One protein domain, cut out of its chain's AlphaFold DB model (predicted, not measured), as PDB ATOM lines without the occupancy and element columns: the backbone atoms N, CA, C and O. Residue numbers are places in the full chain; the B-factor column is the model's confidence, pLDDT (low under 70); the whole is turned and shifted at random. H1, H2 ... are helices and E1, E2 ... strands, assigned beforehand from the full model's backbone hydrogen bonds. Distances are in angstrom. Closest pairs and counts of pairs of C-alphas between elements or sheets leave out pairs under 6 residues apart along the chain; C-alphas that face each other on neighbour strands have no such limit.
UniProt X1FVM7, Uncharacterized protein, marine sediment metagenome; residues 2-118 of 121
ATOM      1  N   GLU A   2     122.864  89.870  53.643       47.56
ATOM      2  CA  GLU A   2     122.837  88.574  54.366       47.56
ATOM      3  C   GLU A   2     121.913  88.530  55.596       47.56
ATOM      4  O   GLU A   2     121.161  87.576  55.767       47.56
ATOM      5  N   ARG A   3     121.897  89.580  56.432       45.09
ATOM      6  CA  ARG A   3     121.014  89.652  57.619       45.09
ATOM      7  C   ARG A   3     119.528  89.558  57.267       45.09
ATOM      8  O   ARG A   3     118.741  88.977  58.009       45.09
ATOM      9  N   GLU A   4     119.152  90.111  56.120       43.81
ATOM     10  CA  GLU A   4     117.778  90.085  55.627       43.81
ATOM     11  C   GLU A   4     117.405  88.699  55.084       43.81
ATOM     12  O   GLU A   4     116.298  88.216  55.321       43.81
ATOM     13  N   LEU A   5     118.355  88.018  54.435       45.00
ATOM     14  CA  LEU A   5     118.219  86.629  53.993       45.00
ATOM     15  C   LEU A   5     118.074  85.665  55.182       45.00
ATOM     16  O   LEU A   5     117.189  84.811  55.178       45.00
ATOM     17  N   ILE A   6     118.890  85.849  56.226       53.00
ATOM     18  CA  ILE A   6     118.856  85.063  57.468       53.00
ATOM     19  C   ILE A   6     117.530  85.286  58.206       53.00
ATOM     20  O   ILE A   6     116.873  84.323  58.596       53.00
ATOM     21  N   SER A   7     117.087  86.539  58.329       49.47
ATOM     22  CA  SER A   7     115.767  86.904  58.869       49.47
ATOM     23  C   SER A   7     114.629  86.223  58.099       49.47
ATOM     24  O   SER A   7     113.758  85.584  58.700       49.47
ATOM     25  N   LYS A   8     114.673  86.268  56.761       49.00
ATOM     26  CA  LYS A   8     113.709  85.591  55.880       49.00
ATOM     27  C   LYS A   8     113.728  84.072  56.077       49.00
ATOM     28  O   LYS A   8     112.660  83.474  56.185       49.00
ATOM     29  N   GLN A   9     114.899  83.446  56.200       46.50
ATOM     30  CA  GLN A   9     115.039  82.008  56.476       46.50
ATOM     31  C   GLN A   9     114.516  81.609  57.861       46.50
ATOM     32  O   GLN A   9     113.841  80.588  57.977       46.50
ATOM     33  N   ILE A  10     114.777  82.409  58.899       56.84
ATOM     34  CA  ILE A  10     114.267  82.179  60.260       56.84
ATOM     35  C   ILE A  10     112.741  82.262  60.270       56.84
ATOM     36  O   ILE A  10     112.086  81.368  60.809       56.84
ATOM     37  N   LYS A  11     112.166  83.284  59.626       50.16
ATOM     38  CA  LYS A  11     110.709  83.418  59.473       50.16
ATOM     39  C   LYS A  11     110.111  82.234  58.712       50.16
ATOM     40  O   LYS A  11     109.071  81.721  59.114       50.16
ATOM     41  N   ARG A  12     110.792  81.745  57.668       47.75
ATOM     42  CA  ARG A  12     110.376  80.563  56.891       47.75
ATOM     43  C   ARG A  12     110.385  79.288  57.739       47.75
ATOM     44  O   ARG A  12     109.374  78.597  57.763       47.75
ATOM     45  N   LYS A  13     111.468  79.030  58.487       54.53
ATOM     46  CA  LYS A  13     111.589  77.866  59.383       54.53
ATOM     47  C   LYS A  13     110.570  77.901  60.525       54.53
ATOM     48  O   LYS A  13     109.948  76.883  60.800       54.53
ATOM     49  N   LYS A  14     110.327  79.069  61.135       59.81
ATOM     50  CA  LYS A  14     109.287  79.233  62.169       59.81
ATOM     51  C   LYS A  14     107.879  78.996  61.615       59.81
ATOM     52  O   LYS A  14     107.097  78.296  62.243       59.81
ATOM     53  N   LYS A  15     107.578  79.505  60.414       56.00
ATOM     54  CA  LYS A  15     106.303  79.246  59.723       56.00
ATOM     55  C   LYS A  15     106.112  77.759  59.395       56.00
ATOM     56  O   LYS A  15     105.001  77.255  59.497       56.00
ATOM     57  N   GLN A  16     107.188  77.059  59.034       56.38
ATOM     58  CA  GLN A  16     107.184  75.609  58.811       56.38
ATOM     59  C   GLN A  16     106.878  74.834  60.099       56.38
ATOM     60  O   GLN A  16     106.005  73.978  60.098       56.38
ATOM     61  N   GLN A  17     107.509  75.211  61.212       61.97
ATOM     62  CA  GLN A  17     107.297  74.580  62.517       61.97
ATOM     63  C   GLN A  17     105.857  74.764  63.032       61.97
ATOM     64  O   GLN A  17     105.267  73.848  63.596       61.97
ATOM     65  N   ILE A  18     105.258  75.932  62.782       62.72
ATOM     66  CA  ILE A  18     103.839  76.211  63.055       62.72
ATOM     67  C   ILE A  18     102.926  75.343  62.179       62.72
ATOM     68  O   ILE A  18     101.941  74.802  62.674       62.72
ATOM     69  N   ALA A  19     103.242  75.188  60.890       58.59
ATOM     70  CA  ALA A  19     102.460  74.350  59.980       58.59
ATOM     71  C   ALA A  19     102.509  72.863  60.378       58.59
ATOM     72  O   ALA A  19     101.487  72.181  60.324       58.59
ATOM     73  N   GLU A  20     103.663  72.376  60.839       63.16
ATOM     74  CA  GLU A  20     103.823  71.024  61.390       63.16
ATOM     75  C   GLU A  20     103.041  70.843  62.700       63.16
ATOM     76  O   GLU A  20     102.362  69.833  62.871       63.16
ATOM     77  N   LEU A  21     103.055  71.840  63.595       65.56
ATOM     78  CA  LEU A  21     102.235  71.860  64.815       65.56
ATOM     79  C   LEU A  21     100.730  71.872  64.508       65.56
ATOM     80  O   LEU A  21      99.966  71.158  65.156       65.56
ATOM     81  N   ALA A  22     100.303  72.647  63.509       64.62
ATOM     82  CA  ALA A  22      98.915  72.698  63.059       64.62
ATOM     83  C   ALA A  22      98.474  71.364  62.437       64.62
ATOM     84  O   ALA A  22      97.361  70.901  62.691       64.62
ATOM     85  N   LEU A  23      99.355  70.710  61.671       64.25
ATOM     86  CA  LEU A  23      99.118  69.371  61.132       64.25
ATOM     87  C   LEU A  23      99.025  68.330  62.255       64.25
ATOM     88  O   LEU A  23      98.058  67.576  62.292       64.25
ATOM     89  N   ALA A  24      99.960  68.337  63.210       65.81
ATOM     90  CA  ALA A  24      99.942  67.438  64.364       65.81
ATOM     91  C   ALA A  24      98.667  67.606  65.205       65.81
ATOM     92  O   ALA A  24      98.069  66.622  65.638       65.81
ATOM     93  N   ALA A  25      98.205  68.842  65.385       62.94
ATOM     94  CA  ALA A  25      96.962  69.143  66.081       62.94
ATOM     95  C   ALA A  25      95.716  68.681  65.300       62.94
ATOM     96  O   ALA A  25      94.781  68.137  65.895       62.94
ATOM     97  N   LYS A  26      95.721  68.815  63.965       62.62
ATOM     98  CA  LYS A  26      94.669  68.282  63.086       62.62
ATOM     99  C   LYS A  26      94.605  66.751  63.149       62.62
ATOM    100  O   LYS A  26      93.525  66.200  63.340       62.62
ATOM    101  N   THR A  27      95.749  66.069  63.102       62.31
ATOM    102  CA  THR A  27      95.837  64.605  63.243       62.31
ATOM    103  C   THR A  27      95.440  64.134  64.648       62.31
ATOM    104  O   THR A  27      94.807  63.090  64.800       62.31
ATOM    105  N   ALA A  28      95.753  64.903  65.695       61.00
ATOM    106  CA  ALA A  28      95.311  64.620  67.063       61.00
ATOM    107  C   ALA A  28      93.777  64.731  67.197       61.00
ATOM    108  O   ALA A  28      93.132  63.855  67.779       61.00
ATOM    109  N   LYS A  29      93.174  65.746  66.560       56.81
ATOM    110  CA  LYS A  29      91.716  65.918  66.466       56.81
ATOM    111  C   LYS A  29      91.029  64.731  65.778       56.81
ATOM    112  O   LYS A  29      89.983  64.297  66.248       56.81
ATOM    113  N   GLU A  30      91.625  64.186  64.716       61.66
ATOM    114  CA  GLU A  30      91.128  62.998  63.995       61.66
ATOM    115  C   GLU A  30      91.226  61.705  64.828       61.66
ATOM    116  O   GLU A  30      90.418  60.798  64.661       61.66
ATOM    117  N   ARG A  31      92.162  61.635  65.784       56.97
ATOM    118  CA  ARG A  31      92.342  60.490  66.695       56.97
ATOM    119  C   ARG A  31      91.474  60.539  67.959       56.97
ATOM    120  O   ARG A  31      91.725  59.784  68.893       56.97
ATOM    121  N   ASN A  32      90.485  61.435  68.030       55.88
ATOM    122  CA  ASN A  32      89.677  61.702  69.232       55.88
ATOM    123  C   ASN A  32      90.493  62.160  70.469       55.88
ATOM    124  O   ASN A  32      89.935  62.363  71.547       55.88
ATOM    125  N   GLY A  33      91.804  62.374  70.316       57.62
ATOM    126  CA  GLY A  33      92.715  62.874  71.338       57.62
ATOM    127  C   GLY A  33      92.957  64.356  71.109       57.62
ATOM    128  O   GLY A  33      93.902  64.736  70.429       57.62
ATOM    129  N   LYS A  34      92.080  65.215  71.636       55.16
ATOM    130  CA  LYS A  34      92.244  66.673  71.513       55.16
ATOM    131  C   LYS A  34      93.641  67.080  72.017       55.16
ATOM    132  O   LYS A  34      93.999  66.680  73.127       55.16
ATOM    133  N   PRO A  35      94.426  67.865  71.256       60.84
ATOM    134  CA  PRO A  35      95.745  68.296  71.704       60.84
ATOM    135  C   PRO A  35      95.595  69.154  72.966       60.84
ATOM    136  O   PRO A  35      95.017  70.238  72.950       60.84
ATOM    137  N   PHE A  36      96.060  68.626  74.096       75.56
ATOM    138  CA  PHE A  36      95.751  69.208  75.400       75.56
ATOM    139  C   PHE A  36      96.674  70.386  75.736       75.56
ATOM    140  O   PHE A  36      96.191  71.414  76.210       75.56
ATOM    141  N   ILE A  37      97.977  70.271  75.437       83.31
ATOM    142  CA  ILE A  37      99.012  71.197  75.919       83.31
ATOM    143  C   ILE A  37      99.893  71.713  74.779       83.31
ATOM    144  O   ILE A  37     100.502  70.939  74.045       83.31
ATOM    145  N   PHE A  38     100.004  73.036  74.677       85.31
ATOM    146  CA  PHE A  38     100.926  73.740  73.796       85.31
ATOM    147  C   PHE A  38     102.157  74.211  74.577       85.31
ATOM    148  O   PHE A  38     102.080  75.153  75.376       85.31
ATOM    149  N   HIS A  39     103.295  73.558  74.341       83.25
ATOM    150  CA  HIS A  39     104.594  73.954  74.883       83.25
ATOM    151  C   HIS A  39     105.287  74.914  73.921       83.25
ATOM    152  O   HIS A  39     105.669  74.527  72.817       83.25
ATOM    153  N   PHE A  40     105.488  76.156  74.353       84.00
ATOM    154  CA  PHE A  40     106.144  77.172  73.543       84.00
ATOM    155  C   PHE A  40     107.280  77.835  74.311       84.00
ATOM    156  O   PHE A  40     107.114  78.271  75.449       84.00
ATOM    157  N   LEU A  41     108.445  77.911  73.669       85.25
ATOM    158  CA  LEU A  41     109.609  78.607  74.200       85.25
ATOM    159  C   LEU A  41     109.417  80.116  74.001       85.25
ATOM    160  O   LEU A  41     109.653  80.647  72.917       85.25
ATOM    161  N   THR A  42     108.964  80.798  75.052       88.12
ATOM    162  CA  THR A  42     108.619  82.227  75.049       88.12
ATOM    163  C   THR A  42     109.856  83.121  74.952       88.12
ATOM    164  O   THR A  42     109.831  84.156  74.288       88.12
ATOM    165  N   THR A  43     110.952  82.726  75.604       87.00
ATOM    166  CA  THR A  43     112.230  83.449  75.584       87.00
ATOM    167  C   THR A  43     113.403  82.490  75.748       87.00
ATOM    168  O   THR A  43     113.287  81.472  76.424       87.00
ATOM    169  N   LEU A  44     114.545  82.823  75.145       86.88
ATOM    170  CA  LEU A  44     115.830  82.157  75.396       86.88
ATOM    171  C   LEU A  44     116.656  82.869  76.474       86.88
ATOM    172  O   LEU A  44     117.678  82.343  76.907       86.88
ATOM    173  N   LYS A  45     116.249  84.071  76.902       87.00
ATOM    174  CA  LYS A  45     116.960  84.810  77.943       87.00
ATOM    175  C   LYS A  45     116.674  84.167  79.290       87.00
ATOM    176  O   LYS A  45     115.531  83.853  79.606       87.00
ATOM    177  N   CYS A  46     117.716  84.008  80.087       88.00
ATOM    178  CA  CYS A  46     117.631  83.509  81.447       88.00
ATOM    179  C   CYS A  46     118.614  84.299  82.311       88.00
ATOM    180  O   CYS A  46     119.677  84.693  81.834       88.00
ATOM    181  N   ASN A  47     118.254  84.536  83.567       89.62
ATOM    182  CA  ASN A  47     119.145  85.087  84.589       89.62
ATOM    183  C   ASN A  47     119.947  83.994  85.326       89.62
ATOM    184  O   ASN A  47     120.751  84.320  86.195       89.62
ATOM    185  N   CYS A  48     119.750  82.720  84.973       88.94
ATOM    186  CA  CYS A  48     120.467  81.571  85.525       88.94
ATOM    187  C   CYS A  48     121.470  80.987  84.514       88.94
ATOM    188  O   CYS A  48     121.284  81.090  83.301       88.94
ATOM    189  N   TYR A  49     122.502  80.306  85.023       88.44
ATOM    190  CA  TYR A  49     123.588  79.704  84.232       88.44
ATOM    191  C   TYR A  49     123.783  78.216  84.554       88.44
ATOM    192  O   TYR A  49     124.895  77.761  84.818       88.44
ATOM    193  N   CYS A  50     122.691  77.450  84.557       89.50
ATOM    194  CA  CYS A  50     122.706  76.043  84.955       89.50
ATOM    195  C   CYS A  50     123.666  75.214  84.084       89.50
ATOM    196  O   CYS A  50     123.651  75.319  82.855       89.50
ATOM    197  N   GLU A  51     124.469  74.352  84.708       92.94
ATOM    198  CA  GLU A  51     125.425  73.483  84.005       92.94
ATOM    199  C   GLU A  51     124.739  72.507  83.046       92.94
ATOM    200  O   GLU A  51     125.240  72.251  81.956       92.94
ATOM    201  N   THR A  52     123.545  72.050  83.415       92.12
ATOM    202  CA  THR A  52     122.720  71.104  82.657       92.12
ATOM    203  C   THR A  52     121.804  71.771  81.624       92.12
ATOM    204  O   THR A  52     120.967  71.103  81.018       92.12
ATOM    205  N   CYS A  53     121.909  73.089  81.407       87.12
ATOM    206  CA  CYS A  53     121.004  73.801  80.505       87.12
ATOM    207  C   CYS A  53     121.253  73.434  79.035       87.12
ATOM    208  O   CYS A  53     122.278  73.791  78.452       87.12
ATOM    209  N   LEU A  54     120.249  72.822  78.399       85.12
ATOM    210  CA  LEU A  54     120.274  72.466  76.974       85.12
ATOM    211  C   LEU A  54     120.455  73.681  76.044       85.12
ATOM    212  O   LEU A  54     120.917  73.532  74.916       85.12
ATOM    213  N   TRP A  55     120.120  74.890  76.510       79.00
ATOM    214  CA  TRP A  55     120.211  76.135  75.736       79.00
ATOM    215  C   TRP A  55     121.367  77.048  76.167       79.00
ATOM    216  O   TRP A  55     121.439  78.176  75.682       79.00
ATOM    217  N   LYS A  56     122.294  76.581  77.022       81.25
ATOM    218  CA  LYS A  56     123.398  77.387  77.590       81.25
ATOM    219  C   LYS A  56     124.220  78.140  76.537       81.25
ATOM    220  O   LYS A  56     124.594  79.287  76.748       81.25
ATOM    221  N   ASN A  57     124.454  77.508  75.386       78.44
ATOM    222  CA  ASN A  57     125.262  78.063  74.294       78.44
ATOM    223  C   ASN A  57     124.422  78.727  73.190       78.44
ATOM    224  O   ASN A  57     124.964  79.137  72.162       78.44
ATOM    225  N   ASN A  58     123.102  78.831  73.362       71.31
ATOM    226  CA  ASN A  58     122.236  79.449  72.368       71.31
ATOM    227  C   ASN A  58     122.270  80.975  72.527       71.31
ATOM    228  O   ASN A  58     121.422  81.588  73.169       71.31
ATOM    229  N   THR A  59     123.288  81.593  71.937       58.31
ATOM    230  CA  THR A  59     123.561  83.036  72.024       58.31
ATOM    231  C   THR A  59     122.691  83.886  71.096       58.31
ATOM    232  O   THR A  59     122.857  85.108  71.050       58.31
ATOM    233  N   LYS A  60     121.760  83.282  70.341       60.84
ATOM    234  CA  LYS A  60     120.871  84.023  69.437       60.84
ATOM    235  C   LYS A  60     119.910  84.894  70.246       60.84
ATOM    236  O   LYS A  60     118.931  84.418  70.809       60.84
ATOM    237  N   LYS A  61     120.213  86.196  70.270       58.94
ATOM    238  CA  LYS A  61     119.473  87.257  70.978       58.94
ATOM    239  C   LYS A  61     118.176  87.689  70.284       58.94
ATOM    240  O   LYS A  61     117.466  88.530  70.830       58.94
ATOM    241  N   ASP A  62     117.878  87.133  69.110       72.00
ATOM    242  CA  ASP A  62     116.695  87.489  68.328       72.00
ATOM    243  C   ASP A  62     115.448  86.839  68.934       72.00
ATOM    244  O   ASP A  62     115.013  85.745  68.556       72.00
ATOM    245  N   GLU A  63     114.884  87.524  69.921       83.31
ATOM    246  CA  GLU A  63     113.570  87.204  70.443       83.31
ATOM    247  C   GLU A  63     112.486  87.501  69.408       83.31
ATOM    248  O   GLU A  63     112.592  88.427  68.605       83.31
ATOM    249  N   LEU A  64     111.410  86.719  69.459       88.31
ATOM    250  CA  LEU A  64     110.194  87.069  68.743       88.31
ATOM    251  C   LEU A  64     109.626  88.375  69.283       88.31
ATOM    252  O   LEU A  64     109.684  88.643  70.488       88.31
ATOM    253  N   THR A  65     109.048  89.159  68.385       91.94
ATOM    254  CA  THR A  65     108.228  90.311  68.758       91.94
ATOM    255  C   THR A  65     106.940  89.850  69.447       91.94
ATOM    256  O   THR A  65     106.497  88.713  69.263       91.94
ATOM    257  N   LEU A  66     106.316  90.742  70.222       93.69
ATOM    258  CA  LEU A  66     105.028  90.473  70.869       93.69
ATOM    259  C   LEU A  66     103.971  89.989  69.865       93.69
ATOM    260  O   LEU A  66     103.274  89.011  70.119       93.69
ATOM    261  N   GLU A  67     103.886  90.640  68.704       94.12
ATOM    262  CA  GLU A  67     102.892  90.324  67.676       94.12
ATOM    263  C   GLU A  67     103.123  88.953  67.031       94.12
ATOM    264  O   GLU A  67     102.175  88.205  66.793       94.12
ATOM    265  N   GLU A  68     104.382  88.560  66.819       90.69
ATOM    266  CA  GLU A  68     104.696  87.206  66.355       90.69
ATOM    267  C   GLU A  68     104.307  86.146  67.397       90.69
ATOM    268  O   GLU A  68     103.786  85.095  67.030       90.69
ATOM    269  N   ILE A  69     104.505  86.422  68.691       92.25
ATOM    270  CA  ILE A  69     104.096  85.512  69.770       92.25
ATOM    271  C   ILE A  69     102.570  85.398  69.840       92.25
ATOM    272  O   ILE A  69     102.045  84.285  69.895       92.25
ATOM    273  N   LYS A  70     101.843  86.523  69.800       93.50
ATOM    274  CA  LYS A  70     100.371  86.523  69.781       93.50
ATOM    275  C   LYS A  70      99.831  85.697  68.619       93.50
ATOM    276  O   LYS A  70      98.941  84.872  68.811       93.50
ATOM    277  N   ARG A  71     100.414  85.865  67.430       91.62
ATOM    278  CA  ARG A  71     100.040  85.092  66.245       91.62
ATOM    279  C   ARG A  71     100.218  83.585  66.449       91.62
ATOM    280  O   ARG A  71      99.302  82.836  66.139       91.62
ATOM    281  N   ILE A  72     101.340  83.152  67.024       89.44
ATOM    282  CA  ILE A  72     101.593  81.731  67.316       89.44
ATOM    283  C   ILE A  72     100.542  81.165  68.278       89.44
ATOM    284  O   ILE A  72     100.038  80.063  68.071       89.44
ATOM    285  N   TYR A  73     100.189  81.910  69.326       90.81
ATOM    286  CA  TYR A  73      99.167  81.473  70.276       90.81
ATOM    287  C   TYR A  73      97.767  81.420  69.663       90.81
ATOM    288  O   TYR A  73      96.998  80.509  69.979       90.81
ATOM    289  N   LEU A  74      97.442  82.357  68.768       90.75
ATOM    290  CA  LEU A  74      96.198  82.324  68.004       90.75
ATOM    291  C   LEU A  74      96.135  81.067  67.126       90.75
ATOM    292  O   LEU A  74      95.167  80.316  67.214       90.75
ATOM    293  N   GLU A  75      97.195  80.792  66.367       85.69
ATOM    294  CA  GLU A  75      97.298  79.606  65.507       85.69
ATOM    295  C   GLU A  75      97.220  78.309  66.339       85.69
ATOM    296  O   GLU A  75      96.520  77.368  65.964       85.69
ATOM    297  N   ALA A  76      97.844  78.264  67.523       84.19
ATOM    298  CA  ALA A  76      97.710  77.135  68.447       84.19
ATOM    299  C   ALA A  76      96.265  76.965  68.959       84.19
ATOM    300  O   ALA A  76      95.751  75.847  69.047       84.19
ATOM    301  N   LYS A  77      95.566  78.056  69.281       85.19
ATOM    302  CA  LYS A  77      94.154  77.984  69.678       85.19
ATOM    303  C   LYS A  77      93.280  77.446  68.543       85.19
ATOM    304  O   LYS A  77      92.461  76.563  68.787       85.19
ATOM    305  N   GLU A  78      93.457  77.949  67.323       84.62
ATOM    306  CA  GLU A  78      92.725  77.493  66.130       84.62
ATOM    307  C   GLU A  78      92.989  76.015  65.826       84.62
ATOM    308  O   GLU A  78      92.081  75.273  65.445       84.62
ATOM    309  N   ALA A  79      94.216  75.565  66.083       78.94
ATOM    310  CA  ALA A  79      94.615  74.172  65.977       78.94
ATOM    311  C   ALA A  79      93.980  73.268  67.061       78.94
ATOM    312  O   ALA A  79      93.955  72.047  66.909       78.94
ATOM    313  N   GLY A  80      93.405  73.841  68.125       79.56
ATOM    314  CA  GLY A  80      92.650  73.118  69.152       79.56
ATOM    315  C   GLY A  80      93.383  72.913  70.477       79.56
ATOM    316  O   GLY A  80      92.891  72.154  71.313       79.56
ATOM    317  N   PHE A  81      94.522  73.580  70.695       82.50
ATOM    318  CA  PHE A  81      95.224  73.531  71.978       82.50
ATOM    319  C   PHE A  81      94.449  74.287  73.068       82.50
ATOM    320  O   PHE A  81      94.090  75.457  72.906       82.50
ATOM    321  N   LEU A  82      94.214  73.632  74.208       80.88
ATOM    322  CA  LEU A  82      93.405  74.180  75.311       80.88
ATOM    323  C   LEU A  82      94.246  74.838  76.406       80.88
ATOM    324  O   LEU A  82      93.826  75.805  77.051       80.88
ATOM    325  N   VAL A  83      95.433  74.285  76.623       86.06
ATOM    326  CA  VAL A  83      96.343  74.671  77.688       86.06
ATOM    327  C   VAL A  83      97.667  75.090  77.081       86.06
ATOM    328  O   VAL A  83      98.128  74.494  76.113       86.06
ATOM    329  N   THR A  84      98.315  76.085  77.673       88.38
ATOM    330  CA  THR A  84      99.705  76.396  77.359       88.38
ATOM    331  C   THR A  84     100.553  76.532  78.610       88.38
ATOM    332  O   THR A  84     100.055  76.814  79.703       88.38
ATOM    333  N   ILE A  85     101.852  76.329  78.436       87.38
ATOM    334  CA  ILE A  85     102.869  76.560  79.450       87.38
ATOM    335  C   ILE A  85     103.815  77.614  78.895       87.38
ATOM    336  O   ILE A  85     104.360  77.464  77.800       87.38
ATOM    337  N   LEU A  86     103.998  78.681  79.669       88.44
ATOM    338  CA  LEU A  86     105.023  79.680  79.404       88.44
ATOM    339  C   LEU A  86     106.348  79.126  79.915       88.44
ATOM    340  O   LEU A  86     106.494  78.857  81.108       88.44
ATOM    341  N   TRP A  87     107.286  78.905  79.004       86.62
ATOM    342  CA  TRP A  87     108.538  78.212  79.287       86.62
ATOM    343  C   TRP A  87     109.680  78.797  78.445       86.62
ATOM    344  O   TRP A  87     109.452  79.547  77.495       86.62
ATOM    345  N   GLY A  88     110.922  78.454  78.784       87.12
ATOM    346  CA  GLY A  88     112.107  78.765  77.997       87.12
ATOM    347  C   GLY A  88     113.316  78.935  78.897       87.12
ATOM    348  O   GLY A  88     113.602  78.046  79.689       87.12
ATOM    349  N   GLY A  89     114.004  80.068  78.775       87.75
ATOM    350  CA  GLY A  89     114.927  80.543  79.801       87.75
ATOM    351  C   GLY A  89     114.162  80.908  81.076       87.75
ATOM    352  O   GLY A  89     113.588  80.046  81.728       87.75
ATOM    353  N   GLU A  90     114.106  82.192  81.419       90.25
ATOM    354  CA  GLU A  90     113.226  82.681  82.485       90.25
ATOM    355  C   GLU A  90     112.146  83.588  81.876       90.25
ATOM    356  O   GLU A  90     112.426  84.745  81.569       90.25
ATOM    357  N   PRO A  91     110.910  83.103  81.656       90.62
ATOM    358  CA  PRO A  91     109.841  83.905  81.063       90.62
ATOM    359  C   PRO A  91     109.573  85.223  81.796       90.62
ATOM    360  O   PRO A  91     109.220  86.209  81.149       90.62
ATOM    361  N   LEU A  92     109.759  85.270  83.120       91.88
ATOM    362  CA  LEU A  92     109.425  86.447  83.925       91.88
ATOM    363  C   LEU A  92     110.375  87.637  83.726       91.88
ATOM    364  O   LEU A  92     110.000  88.752  84.078       91.88
ATOM    365  N   ILE A  93     111.561  87.456  83.131       91.44
ATOM    366  CA  ILE A  93     112.460  88.591  82.827       91.44
ATOM    367  C   ILE A  93     112.111  89.297  81.511       91.44
ATOM    368  O   ILE A  93     112.702  90.328  81.172       91.44
ATOM    369  N   ARG A  94     111.193  88.733  80.722       91.56
ATOM    370  CA  ARG A  94     110.778  89.317  79.451       91.56
ATOM    371  C   ARG A  94     109.876  90.532  79.705       91.56
ATOM    372  O   ARG A  94     108.870  90.433  80.396       91.56
ATOM    373  N   LYS A  95     110.216  91.679  79.105       93.31
ATOM    374  CA  LYS A  95     109.564  92.978  79.380       93.31
ATOM    375  C   LYS A  95     108.061  93.007  79.079       93.31
ATOM    376  O   LYS A  95     107.323  93.674  79.786       93.31
ATOM    377  N   ASP A  96     107.631  92.294  78.044       95.38
ATOM    378  CA  ASP A  96     106.253  92.202  77.541       95.38
ATOM    379  C   ASP A  96     105.551  90.892  77.968       95.38
ATOM    380  O   ASP A  96     104.581  90.452  77.345       95.38
ATOM    381  N   ILE A  97     106.035  90.213  79.019       94.81
ATOM    382  CA  ILE A  97     105.441  88.943  79.474       94.81
ATOM    383  C   ILE A  97     103.995  89.115  79.954       94.81
ATOM    384  O   ILE A  97     103.162  88.225  79.767       94.81
ATOM    385  N   THR A  98     103.663  90.264  80.549       95.69
ATOM    386  CA  THR A  98     102.313  90.503  81.074       95.69
ATOM    387  C   THR A  98     101.288  90.638  79.953       95.69
ATOM    388  O   THR A  98     100.148  90.202  80.098       95.69
ATOM    389  N   GLU A  99     101.702  91.185  78.817       97.38
ATOM    390  CA  GLU A  99     100.937  91.363  77.594       97.38
ATOM    391  C   GLU A  99     100.644  90.001  76.967       97.38
ATOM    392  O   GLU A  99      99.495  89.725  76.619       97.38
ATOM    393  N   ILE A 100     101.642  89.112  76.921       95.00
ATOM    394  CA  ILE A 100     101.472  87.723  76.472       95.00
ATOM    395  C   ILE A 100     100.470  86.993  77.377       95.00
ATOM    396  O   ILE A 100      99.518  86.383  76.889       95.00
ATOM    397  N   ILE A 101     100.624  87.092  78.703       94.88
ATOM    398  CA  ILE A 101      99.709  86.460  79.668       94.88
ATOM    399  C   ILE A 101      98.278  86.989  79.505       94.88
ATOM    400  O   ILE A 101      97.329  86.198  79.516       94.88
ATOM    401  N   LYS A 102      98.107  88.311  79.366       96.44
ATOM    402  CA  LYS A 102      96.798  88.949  79.159       96.44
ATOM    403  C   LYS A 102      96.153  88.448  77.873       96.44
ATOM    404  O   LYS A 102      94.997  88.036  77.930       96.44
ATOM    405  N   PHE A 103      96.896  88.412  76.771       95.81
ATOM    406  CA  PHE A 103      96.414  87.908  75.488       95.81
ATOM    407  C   PHE A 103      95.930  86.455  75.605       95.81
ATOM    408  O   PHE A 103      94.775  86.146  75.311       95.81
ATOM    409  N   VAL A 104      96.762  85.564  76.157       93.62
ATOM    410  CA  VAL A 104      96.428  84.137  76.307       93.62
ATOM    411  C   VAL A 104      95.215  83.920  77.227       93.62
ATOM    412  O   VAL A 104      94.294  83.177  76.881       93.62
ATOM    413  N   LYS A 105      95.169  84.575  78.395       92.62
ATOM    414  CA  LYS A 105      94.081  84.364  79.368       92.62
ATOM    415  C   LYS A 105      92.783  85.081  79.015       92.62
ATOM    416  O   LYS A 105      91.716  84.528  79.261       92.62
ATOM    417  N   ARG A 106      92.845  86.320  78.523       91.88
ATOM    418  CA  ARG A 106      91.657  87.175  78.352       91.88
ATOM    419  C   ARG A 106      91.094  87.097  76.942       91.88
ATOM    420  O   ARG A 106      89.886  86.953  76.789       91.88
ATOM    421  N   GLU A 107      91.957  87.147  75.933       92.38
ATOM    422  CA  GLU A 107      91.526  87.167  74.530       92.38
ATOM    423  C   GLU A 107      91.360  85.742  74.002       92.38
ATOM    424  O   GLU A 107      90.313  85.368  73.465       92.38
ATOM    425  N   LEU A 108      92.355  84.887  74.239       90.00
ATOM    426  CA  LEU A 108      92.295  83.495  73.807       90.00
ATOM    427  C   LEU A 108      91.513  82.592  74.767       90.00
ATOM    428  O   LEU A 108      91.046  81.541  74.327       90.00
ATOM    429  N   LYS A 109      91.291  83.003  76.022       90.44
ATOM    430  CA  LYS A 109      90.617  82.197  77.062       90.44
ATOM    431  C   LYS A 109      91.263  80.817  77.270       90.44
ATOM    432  O   LYS A 109      90.600  79.878  77.705       90.44
ATOM    433  N   GLN A 110      92.551  80.690  76.957       87.19
ATOM    434  CA  GLN A 110      93.325  79.474  77.193       87.19
ATOM    435  C   GLN A 110      93.826  79.445  78.637       87.19
ATOM    436  O   GLN A 110      94.106  80.481  79.254       87.19
ATOM    437  N   ARG A 111      93.967  78.240  79.192       88.25
ATOM    438  CA  ARG A 111      94.525  78.068  80.536       88.25
ATOM    439  C   ARG A 111      96.049  78.091  80.458       88.25
ATOM    440  O   ARG A 111      96.639  77.387  79.646       88.25
ATOM    441  N   ILE A 112      96.682  78.868  81.333       88.62
ATOM    442  CA  ILE A 112      98.137  78.826  81.522       88.62
ATOM    443  C   ILE A 112      98.418  77.914  82.710       88.62
ATOM    444  O   ILE A 112      97.932  78.196  83.811       88.62
ATOM    445  N   LEU A 113      99.171  76.837  82.494       83.12
ATOM    446  CA  LEU A 113      99.645  75.980  83.578       83.12
ATOM    447  C   LEU A 113     101.052  76.394  84.023       83.12
ATOM    448  O   LEU A 113     101.909  76.662  83.177       83.12
ATOM    449  N   PRO A 114     101.317  76.422  85.341       72.31
ATOM    450  CA  PRO A 114     102.680  76.497  85.839       72.31
ATOM    451  C   PRO A 114     103.446  75.218  85.465       72.31
ATOM    452  O   PRO A 114     102.847  74.139  85.479       72.31
ATOM    453  N   PRO A 115     104.773  75.289  85.249       63.62
ATOM    454  CA  PRO A 115     105.588  74.119  84.908       63.62
ATOM    455  C   PRO A 115     105.459  72.956  85.907       63.62
ATOM    456  O   PRO A 115     105.541  71.794  85.526       63.62
ATOM    457  N   LYS A 116     105.182  73.253  87.186       61.41
ATOM    458  CA  LYS A 116     105.008  72.249  88.249       61.41
ATOM    459  C   LYS A 116     103.815  71.303  88.043       61.41
ATOM    460  O   LYS A 116     103.833  70.212  88.589       61.41
ATOM    461  N   PHE A 117     102.804  71.682  87.258       56.28
ATOM    462  CA  PHE A 117     101.589  70.872  87.088       56.28
ATOM    463  C   PHE A 117     101.726  69.728  86.070       56.28
ATOM    464  O   PHE A 117     100.835  68.893  85.990       56.28
ATOM    465  N   ILE A 118     102.821  69.667  85.304       53.12
ATOM    466  CA  ILE A 118     103.014  68.657  84.245       53.12
ATOM    467  C   ILE A 118     103.319  67.273  84.835       53.12
ATOM    468  O   ILE A 118     102.905  66.266  84.278       53.12
TER     469      ILE A 118
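AT A GLANCE: This is residues 2 to 118 of the 121 residues of an uncharacterized protein of marine sediment metagenome (UniProt X1FVM7). Two short parallel strands, E1 and E2, make a narrow strip in the middle, and the helices H2 and H3, side by side, pack over one side of it, H2 nearer E1 and H3 nearer E2. The much longer helix H1 packs on H2 with its residues 18 to 26 alone, short H4 lies by E2, and a long loop, residues 44 to 65, extends from the end of E1. The printed part has 117 residues with four named helices and two named strands, in the order H1, E1, H2, E2, H3, H4, and its class is mostly helix. It is compact, with a radius of gyration of the C-alphas of 15.1 A and spans of 40 by 36 by 28 A.

HOW THE PARTS SIT: Start at the sheet, where E1, residues 37 to 43, and E2, residues 83 to 88, are parallel neighbours at 29 degrees. Look at N 38 and O 83, 2.8 A apart, and N 42 and O 87, also 2.8 A, both within hydrogen-bond range. H2, residues 66 to 79, joins them in a strand-helix-strand unit, two parallel strands with a helix between, whose crossover is right-handed. The closest C-alphas of E1 and H2 are those of Phe 38 and Ala 76, 7.1 A apart. H2 touches H3, residues 97 to 107, the closest C-alphas being Lys 70 and Ile 100 at 6.9 A; they run the same way at a shallow tilt of 34.9 degrees, only just short of steep. E2 and H3 are near each other, with 6 pairs of C-alphas within 10 A. H2 also touches H1, residues 2 to 30, which touches H2 with its residues 18 to 26 alone, the closest C-alphas being those of Ala 22 and Ala 79 at 5.4 A; they run the same way at a shallow tilt of 24 degrees. H1 and H3 are apart. The closest C-alphas of E2 and H4, residues 115 to 118, are Ile 85 and Pro 115 at 6.6 A. Residues 83 to 84 of E2 also pair, parallel, with residues 111 to 112. Every O i to N i+4 pair is within hydrogen-bond range in H1, H2 and H3; H4 is too short for one.

IN THESE COORDINATES: Find C-alpha 37 at (99.012, 71.197, 75.919), where E1 begins; it runs 18.0 A to C-alpha 43, and E2 runs 16.3 A. H1 begins at C-alpha 2, (122.837, 88.574, 54.366), and runs 41.9 A to C-alpha 30. H2 measures 20.0 A, H3 14.9 A and H4 6.1 A, ending at C-alpha 118, (103.014, 68.657, 84.245).

THE WHOLE: The C-alphas farthest apart are those of Glu 2 and Asn 32, at 45.2 A. The printed part has no cut; the link from E1 to H2, 22 residues, is long, and that from H2 to E2 is tight. Mean pLDDT of the printed part is 77.0, with residues 2 to 35, 59 to 61 and 115 to 118 under 70.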